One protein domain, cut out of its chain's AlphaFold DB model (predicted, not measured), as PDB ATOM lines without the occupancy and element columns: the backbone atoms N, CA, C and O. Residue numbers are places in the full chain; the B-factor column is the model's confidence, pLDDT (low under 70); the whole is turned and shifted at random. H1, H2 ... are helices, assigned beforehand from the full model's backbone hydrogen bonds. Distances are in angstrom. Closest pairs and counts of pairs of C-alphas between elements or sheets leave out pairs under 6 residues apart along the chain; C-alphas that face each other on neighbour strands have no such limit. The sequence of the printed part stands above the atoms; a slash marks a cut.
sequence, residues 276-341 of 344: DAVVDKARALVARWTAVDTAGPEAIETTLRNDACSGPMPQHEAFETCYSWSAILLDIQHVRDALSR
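This is residues 276 to 341 of the 344 residues of an uncharacterized protein of Caulochytrium protostelioides (UniProt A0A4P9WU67). Three helices make an open frame with few contacts: H3 makes the long axis, H2 runs back along part of it across a gap, and H1 meets H2 at a corner and sticks out with residues 276 to 290. The 66 printed residues hold H1, H2 and H3 in that order, with no named strand, and the class is all helix. The whole is loose, with a radius of gyration of the C-alphas of 14.3 A, and elongated, spanning 44 by 27 by 25 A.

Find C-alpha 315 at (118.477, 220.995, 161.039); from there H3, residues 315 to 339, runs 36.6 A to C-alpha 339 at (125.420, 185.352, 156.816). H2 is residues 297 to 307, 16.0 A long. Look for H1 at residues 276 to 295, 28.6 A from C-alpha 276 at (117.669, 207.123, 133.901).

H3 is apart from H1 and from H2. H1 and H2 are close but not clearly touching; their closest C-alphas, of Val 292 and Ile 300, are 6.3 A apart. They run opposite ways at a steep tilt of 52 degrees. Every O i to N i+4 pair is within hydrogen-bond range in H1 and H3, and 5 of 7 in H2.

The C-alphas farthest apart, of Pro 312 and Arg 341, are 43.8 A apart. The printed part has no cut; the link H1 to H2 is tight and H2 to H3 short. Look for pLDDT under 70 at residue 299 and residues 301 to 320.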
ATOM      1  N   ASP A 276     116.250 206.841 134.128       87.06
ATOM      2  CA  ASP A 276     117.669 207.123 133.901       87.06
ATOM      3  C   ASP A 276     118.286 207.882 135.091       87.06
ATOM      4  O   ASP A 276     119.363 207.518 135.571       87.06
ATOM      5  N   ALA A 277     117.564 208.849 135.670       87.31
ATOM      6  CA  ALA A 277     118.009 209.572 136.864       87.31
ATOM      7  C   ALA A 277     118.167 208.657 138.096       87.31
ATOM      8  O   ALA A 277     119.102 208.820 138.891       87.31
ATOM      9  N   VAL A 278     117.283 207.667 138.263       87.38
ATOM     10  CA  VAL A 278     117.386 206.664 139.337       87.38
ATOM     11  C   VAL A 278     118.591 205.746 139.121       87.38
ATOM     12  O   VAL A 278     119.331 205.474 140.074       87.38
ATOM     13  N   VAL A 279     118.835 205.305 137.884       90.19
ATOM     14  CA  VAL A 279     119.986 204.457 137.532       90.19
ATOM     15  C   VAL A 279     121.309 205.195 137.757       90.19
ATOM     16  O   VAL A 279     122.238 204.620 138.335       90.19
ATOM     17  N   ASP A 280     121.392 206.472 137.390       90.75
ATOM     18  CA  ASP A 280     122.585 207.290 137.625       90.75
ATOM     19  C   ASP A 280     122.827 207.540 139.120       90.75
ATOM     20  O   ASP A 280     123.963 207.439 139.599       90.75
ATOM     21  N   LYS A 281     121.762 207.761 139.902       88.75
ATOM     22  CA  LYS A 281     121.862 207.892 141.364       88.75
ATOM     23  C   LYS A 281     122.339 206.593 142.022       88.75
ATOM     24  O   LYS A 281     123.178 206.642 142.928       88.75
ATOM     25  N   ALA A 282     121.862 205.441 141.548       85.12
ATOM     26  CA  ALA A 282     122.309 204.131 142.013       85.12
ATOM     27  C   ALA A 282     123.787 203.880 141.667       85.12
ATOM     28  O   ALA A 282     124.562 203.482 142.540       85.12
ATOM     29  N   ARG A 283     124.223 204.198 140.440       89.50
ATOM     30  CA  ARG A 283     125.641 204.110 140.042       89.50
ATOM     31  C   ARG A 283     126.540 205.005 140.891       89.50
ATOM     32  O   ARG A 283     127.602 204.560 141.322       89.50
ATOM     33  N   ALA A 284     126.109 206.230 141.186       87.06
ATOM     34  CA  ALA A 284     126.855 207.144 142.047       87.06
ATOM     35  C   ALA A 284     126.958 206.642 143.501       87.06
ATOM     36  O   ALA A 284     127.959 206.883 144.175       87.06
ATOM     37  N   LEU A 285     125.935 205.950 144.013       88.12
ATOM     38  CA  LEU A 285     125.995 205.302 145.329       88.12
ATOM     39  C   LEU A 285     126.967 204.119 145.337       88.12
ATOM     40  O   LEU A 285     127.797 204.046 146.237       88.12
ATOM     41  N   VAL A 286     126.930 203.261 144.314       88.12
ATOM     42  CA  VAL A 286     127.874 202.140 144.182       88.12
ATOM     43  C   VAL A 286     129.313 202.647 144.082       88.12
ATOM     44  O   VAL A 286     130.167 202.154 144.809       88.12
ATOM     45  N   ALA A 287     129.577 203.678 143.275       86.00
ATOM     46  CA  ALA A 287     130.912 204.268 143.147       86.00
ATOM     47  C   ALA A 287     131.440 204.837 144.479       86.00
ATOM     48  O   ALA A 287     132.606 204.642 144.830       86.00
ATOM     49  N   ARG A 288     130.575 205.504 145.256       85.25
ATOM     50  CA  ARG A 288     130.919 205.992 146.603       85.25
ATOM     51  C   ARG A 288     131.185 204.847 147.572       85.25
ATOM     52  O   ARG A 288     132.135 204.921 148.341       85.25
ATOM     53  N   TRP A 289     130.390 203.785 147.506       83.44
ATOM     54  CA  TRP A 289     130.564 202.616 148.361       83.44
ATOM     55  C   TRP A 289     131.857 201.857 148.042       83.44
ATOM     56  O   TRP A 289     132.599 201.508 148.952       83.44
ATOM     57  N   THR A 290     132.204 201.707 146.760       83.94
ATOM     58  CA  THR A 290     133.492 201.122 146.357       83.94
ATOM     59  C   THR A 290     134.677 201.988 146.775       83.94
ATOM     60  O   THR A 290     135.701 201.452 147.184       83.94
ATOM     61  N   ALA A 291     134.544 203.318 146.732       77.38
ATOM     62  CA  ALA A 291     135.589 204.217 147.224       77.38
ATOM     63  C   ALA A 291     135.785 204.066 148.742       77.38
ATOM     64  O   ALA A 291     136.918 203.997 149.215       77.38
ATOM     65  N   VAL A 292     134.684 203.941 149.488       83.31
ATOM     66  CA  VAL A 292     134.672 203.675 150.932       83.31
ATOM     67  C   VAL A 292     135.349 202.341 151.273       83.31
ATOM     68  O   VAL A 292     136.185 202.306 152.175       83.31
ATOM     69  N   ASP A 293     135.058 201.277 150.524       82.38
ATOM     70  CA  ASP A 293     135.649 199.950 150.744       82.38
ATOM     71  C   ASP A 293     137.169 199.949 150.484       82.38
ATOM     72  O   ASP A 293     137.947 199.356 151.230       82.38
ATOM     73  N   THR A 294     137.627 200.717 149.487       84.12
ATOM     74  CA  THR A 294     139.065 200.864 149.196       84.12
ATOM     75  C   THR A 294     139.821 201.768 150.172       84.12
ATOM     76  O   THR A 294     141.039 201.645 150.289       84.12
ATOM     77  N   ALA A 295     139.134 202.683 150.862       81.69
ATOM     78  CA  ALA A 295     139.778 203.695 151.702       81.69
ATOM     79  C   ALA A 295     140.027 203.223 153.149       81.69
ATOM     80  O   ALA A 295     140.794 203.851 153.882       81.69
ATOM     81  N   GLY A 296     139.435 202.097 153.552       81.25
ATOM     82  CA  GLY A 296     139.557 201.556 154.903       81.25
ATOM     83  C   GLY A 296     138.758 202.352 155.952       81.25
ATOM     84  O   GLY A 296     138.359 203.495 155.724       81.25
ATOM     85  N   PRO A 297     138.503 201.758 157.131       71.56
ATOM     86  CA  PRO A 297     137.562 202.293 158.123       71.56
ATOM     87  C   PRO A 297     137.926 203.689 158.665       71.56
ATOM     88  O   PRO A 297     137.037 204.482 158.960       71.56
ATOM     89  N   GLU A 298     139.216 204.027 158.720       72.12
ATOM     90  CA  GLU A 298     139.730 205.324 159.202       72.12
ATOM     91  C   GLU A 298     139.420 206.494 158.237       72.12
ATOM     92  O   GLU A 298     139.225 207.642 158.649       72.12
ATOM     93  N   ALA A 299     139.322 206.221 156.931       69.94
ATOM     94  CA  ALA A 299     138.992 207.235 155.927       69.94
ATOM     95  C   ALA A 299     137.488 207.567 155.897       69.94
ATOM     96  O   ALA A 299     137.087 208.669 155.516       69.94
ATOM     97  N   ILE A 300     136.645 206.629 156.337       70.25
ATOM     98  CA  ILE A 300     135.189 206.801 156.411       70.25
ATOM     99  C   ILE A 300     134.837 207.814 157.502       70.25
ATOM    100  O   ILE A 300     134.039 208.722 157.269       70.25
ATOM    101  N   GLU A 301     135.473 207.704 158.672       69.69
ATOM    102  CA  GLU A 301     135.212 208.601 159.800       69.69
ATOM    103  C   GLU A 301     135.640 210.042 159.487       69.69
ATOM    104  O   GLU A 301     134.923 210.990 159.801       69.69
ATOM    105  N   THR A 302     136.764 210.223 158.792       66.62
ATOM    106  CA  THR A 302     137.258 211.551 158.396       66.62
ATOM    107  C   THR A 302     136.428 212.183 157.276       66.62
ATOM    108  O   THR A 302     136.143 213.380 157.336       66.62
ATOM    109  N   THR A 303     135.967 211.399 156.297       69.06
ATOM    110  CA  THR A 303     135.121 211.904 155.199       69.06
ATOM    111  C   THR A 303     133.726 212.292 155.701       69.06
ATOM    112  O   THR A 303     133.252 213.389 155.407       69.06
ATOM    113  N   LEU A 304     133.106 211.465 156.554       60.44
ATOM    114  CA  LEU A 304     131.804 211.773 157.166       60.44
ATOM    115  C   LEU A 304     131.860 212.998 158.091       60.44
ATOM    116  O   LEU A 304     130.918 213.790 158.130       60.44
ATOM    117  N   ARG A 305     132.970 213.186 158.812       66.75
ATOM    118  CA  ARG A 305     133.168 214.342 159.699       66.75
ATOM    119  C   ARG A 305     133.371 215.647 158.924       66.75
ATOM    120  O   ARG A 305     132.965 216.698 159.406       66.75
ATOM    121  N   ASN A 306     133.950 215.581 157.725       67.88
ATOM    122  CA  ASN A 306     134.177 216.748 156.870       67.88
ATOM    123  C   ASN A 306     132.922 217.170 156.084       67.88
ATOM    124  O   ASN A 306     132.671 218.373 155.957       67.88
ATOM    125  N   ASP A 307     132.100 216.214 155.634       58.06
ATOM    126  CA  ASP A 307     130.828 216.504 154.950       58.06
ATOM    127  C   ASP A 307     129.753 217.027 155.918       58.06
ATOM    128  O   ASP A 307     129.020 217.957 155.585       58.06
ATOM    129  N   ALA A 308     129.707 216.527 157.160       55.69
ATOM    130  CA  ALA A 308     128.779 217.025 158.184       55.69
ATOM    131  C   ALA A 308     129.088 218.461 158.663       55.69
ATOM    132  O   ALA A 308     128.251 219.092 159.311       55.69
ATOM    133  N   CYS A 309     130.279 218.992 158.364       47.16
ATOM    134  CA  CYS A 309     130.716 220.322 158.800       47.16
ATOM    135  C   CYS A 309     130.764 221.376 157.681       47.16
ATOM    136  O   CYS A 309     131.049 222.539 157.972       47.16
ATOM    137  N   SER A 310     130.450 221.020 156.431       43.91
ATOM    138  CA  SER A 310     130.616 221.910 155.273       43.91
ATOM    139  C   SER A 310     129.283 222.283 154.613       43.91
ATOM    140  O   SER A 310     129.043 221.977 153.452       43.91
ATOM    141  N   GLY A 311     128.402 222.983 155.334       61.78
ATOM    142  CA  GLY A 311     127.257 223.664 154.715       61.78
ATOM    143  C   GLY A 311     126.105 223.989 155.671       61.78
ATOM    144  O   GLY A 311     125.881 223.254 156.633       61.78
ATOM    145  N   PRO A 312     125.346 225.078 155.434       50.91
ATOM    146  CA  PRO A 312     124.171 225.413 156.227       50.91
ATOM    147  C   PRO A 312     122.998 224.526 155.791       50.91
ATOM    148  O   PRO A 312     122.142 224.946 155.016       50.91
ATOM    149  N   MET A 313     122.972 223.280 156.258       45.94
ATOM    150  CA  MET A 313     121.834 222.389 156.040       45.94
ATOM    151  C   MET A 313     120.772 222.646 157.128       45.94
ATOM    152  O   MET A 313     121.121 222.734 158.312       45.94
ATOM    153  N   PRO A 314     119.482 222.817 156.780       61.09
ATOM    154  CA  PRO A 314     118.428 223.021 157.768       61.09
ATOM    155  C   PRO A 314     118.332 221.802 158.697       61.09
ATOM    156  O   PRO A 314     118.250 220.660 158.247       61.09
ATOM    157  N   GLN A 315     118.333 222.042 160.014       58.97
ATOM    158  CA  GLN A 315     118.477 220.995 161.039       58.97
ATOM    159  C   GLN A 315     117.407 219.893 160.994       58.97
ATOM    160  O   GLN A 315     117.634 218.807 161.519       58.97
ATOM    161  N   HIS A 316     116.265 220.155 160.359       51.94
ATOM    162  CA  HIS A 316     115.197 219.176 160.193       51.94
ATOM    163  C   HIS A 316     115.567 218.075 159.184       51.94
ATOM    164  O   HIS A 316     115.376 216.896 159.462       51.94
ATOM    165  N   GLU A 317     116.182 218.434 158.053       52.84
ATOM    166  CA  GLU A 317     116.578 217.462 157.023       52.84
ATOM    167  C   GLU A 317     117.815 216.664 157.445       52.84
ATOM    168  O   GLU A 317     117.915 215.470 157.166       52.84
ATOM    169  N   ALA A 318     118.735 217.279 158.197       59.94
ATOM    170  CA  ALA A 318     119.873 216.567 158.775       59.94
ATOM    171  C   ALA A 318     119.424 215.457 159.747       59.94
ATOM    172  O   ALA A 318     120.045 214.397 159.804       59.94
ATOM    173  N   PHE A 319     118.325 215.668 160.480       63.03
ATOM    174  CA  PHE A 319     117.809 214.692 161.439       63.03
ATOM    175  C   PHE A 319     117.161 213.482 160.750       63.03
ATOM    176  O   PHE A 319     117.448 212.344 161.121       63.03
ATOM    177  N   GLU A 320     116.354 213.708 159.711       61.66
ATOM    178  CA  GLU A 320     115.733 212.629 158.924       61.66
ATOM    179  C   GLU A 320     116.771 211.828 158.134       61.66
ATOM    180  O   GLU A 320     116.713 210.597 158.089       61.66
ATOM    181  N   THR A 321     117.779 212.510 157.585       70.19
ATOM    182  CA  THR A 321     118.865 211.848 156.855       70.19
ATOM    183  C   THR A 321     119.687 210.977 157.810       70.19
ATOM    184  O   THR A 321     119.894 209.798 157.535       70.19
ATOM    185  N   CYS A 322     120.073 211.485 158.984       76.50
ATOM    186  CA  CYS A 322     120.797 210.694 159.986       76.50
ATOM    187  C   CYS A 322     119.997 209.483 160.497       76.50
ATOM    188  O   CYS A 322     120.586 208.423 160.712       76.50
ATOM    189  N   TYR A 323     118.676 209.611 160.662       70.88
ATOM    190  CA  TYR A 323     117.817 208.506 161.106       70.88
ATOM    191  C   TYR A 323     117.621 207.438 160.016       70.88
ATOM    192  O   TYR A 323     117.582 206.241 160.303       70.88
ATOM    193  N   SER A 324     117.563 207.852 158.748       86.00
ATOM    194  CA  SER A 324     117.550 206.931 157.608       86.00
ATOM    195  C   SER A 324     118.864 206.154 157.489       86.00
ATOM    196  O   SER A 324     118.841 204.951 157.233       86.00
ATOM    197  N   TRP A 325     120.006 206.808 157.711       86.62
ATOM    198  CA  TRP A 325     121.312 206.152 157.623       86.62
ATOM    199  C   TRP A 325     121.547 205.142 158.747       86.62
ATOM    200  O   TRP A 325     122.096 204.072 158.490       86.62
ATOM    201  N   SER A 326     121.100 205.421 159.972       85.44
ATOM    202  CA  SER A 326     121.202 204.456 161.072       85.44
ATOM    203  C   SER A 326     120.308 203.230 160.867       85.44
ATOM    204  O   SER A 326     120.738 202.124 161.196       85.44
ATOM    205  N   ALA A 327     119.129 203.383 160.254       79.06
ATOM    206  CA  ALA A 327     118.289 202.251 159.853       79.06
ATOM    207  C   ALA A 327     118.973 201.372 158.787       79.06
ATOM    208  O   ALA A 327     119.034 200.154 158.936       79.06
ATOM    209  N   ILE A 328     119.582 201.990 157.769       85.25
ATOM    210  CA  ILE A 328     120.319 201.269 156.718       85.25
ATOM    211  C   ILE A 328     121.529 200.524 157.302       85.25
ATOM    212  O   ILE A 328     121.777 199.371 156.955       85.25
ATOM    213  N   LEU A 329     122.275 201.148 158.218       88.06
ATOM    214  CA  LEU A 329     123.415 200.506 158.880       88.06
ATOM    215  C   LEU A 329     122.988 199.331 159.774       88.06
ATOM    216  O   LEU A 329     123.690 198.319 159.824       88.06
ATOM    217  N   LEU A 330     121.833 199.431 160.440       88.25
ATOM    218  CA  LEU A 330     121.255 198.333 161.220       88.25
ATOM    219  C   LEU A 330     120.815 197.163 160.332       88.25
ATOM    220  O   LEU A 330     121.056 196.013 160.698       88.25
ATOM    221  N   ASP A 331     120.225 197.428 159.169       87.25
ATOM    222  CA  ASP A 331     119.850 196.376 158.215       87.25
ATOM    223  C   ASP A 331     121.085 195.661 157.652       87.25
ATOM    224  O   ASP A 331     121.125 194.430 157.588       87.25
ATOM    225  N   ILE A 332     122.143 196.410 157.329       84.19
ATOM    226  CA  ILE A 332     123.420 195.839 156.877       84.19
ATOM    227  C   ILE A 332     124.034 194.941 157.960       84.19
ATOM    228  O   ILE A 332     124.519 193.847 157.655       84.19
ATOM    229  N   GLN A 333     123.986 195.365 159.226       87.62
ATOM    230  CA  GLN A 333     124.490 194.563 160.340       87.62
ATOM    231  C   GLN A 333     123.683 193.267 160.518       87.62
ATOM    232  O   GLN A 333     124.279 192.203 160.668       87.62
ATOM    233  N   HIS A 334     122.352 193.317 160.405       86.31
ATOM    234  CA  HIS A 334     121.510 192.119 160.472       86.31
ATOM    235  C   HIS A 334     121.799 191.128 159.342       86.31
ATOM    236  O   HIS A 334     121.857 189.921 159.585       86.31
ATOM    237  N   VAL A 335     122.017 191.613 158.117       86.56
ATOM    238  CA  VAL A 335     122.381 190.752 156.980       86.56
ATOM    239  C   VAL A 335     123.745 190.102 157.210       86.56
ATOM    240  O   VAL A 335     123.905 188.902 156.984       86.56
ATOM    241  N   ARG A 336     124.723 190.854 157.724       90.62
ATOM    242  CA  ARG A 336     126.046 190.322 158.076       90.62
ATOM    243  C   ARG A 336     125.969 189.264 159.183       90.62
ATOM    244  O   ARG A 336     126.618 188.221 159.088       90.62
ATOM    245  N   ASP A 337     125.153 189.498 160.205       86.50
ATOM    246  CA  ASP A 337     124.952 188.557 161.308       86.50
ATOM    247  C   ASP A 337     124.197 187.297 160.854       86.50
ATOM    248  O   ASP A 337     124.489 186.197 161.321       86.50
ATOM    249  N   ALA A 338     123.279 187.421 159.892       81.06
ATOM    250  CA  ALA A 338     122.599 186.280 159.285       81.06
ATOM    251  C   ALA A 338     123.550 185.418 158.438       81.06
ATOM    252  O   ALA A 338     123.497 184.193 158.519       81.06
ATOM    253  N   LEU A 339     124.447 186.045 157.671       83.56
ATOM    254  CA  LEU A 339     125.420 185.352 156.816       83.56
ATOM    255  C   LEU A 339     126.595 184.736 157.590       83.56
ATOM    256  O   LEU A 339     127.241 183.818 157.092       83.56
ATOM    257  N   SER A 340     126.890 185.226 158.796       84.88
ATOM    258  CA  SER A 340     127.979 184.701 159.634       84.88
ATOM    259  C   SER A 340     127.589 183.485 160.478       84.88
ATOM    260  O   SER A 340     128.454 182.867 161.104       84.88
ATOM    261  N   ARG A 341     126.308 183.101 160.493       85.06
ATOM    262  CA  ARG A 341     125.868 181.881 161.176       85.06
ATOM    263  C   ARG A 341     126.261 180.655 160.345       85.06
ATOM    264  O   ARG A 341     125.852 180.569 159.189       85.06
TER     265      ARG A 341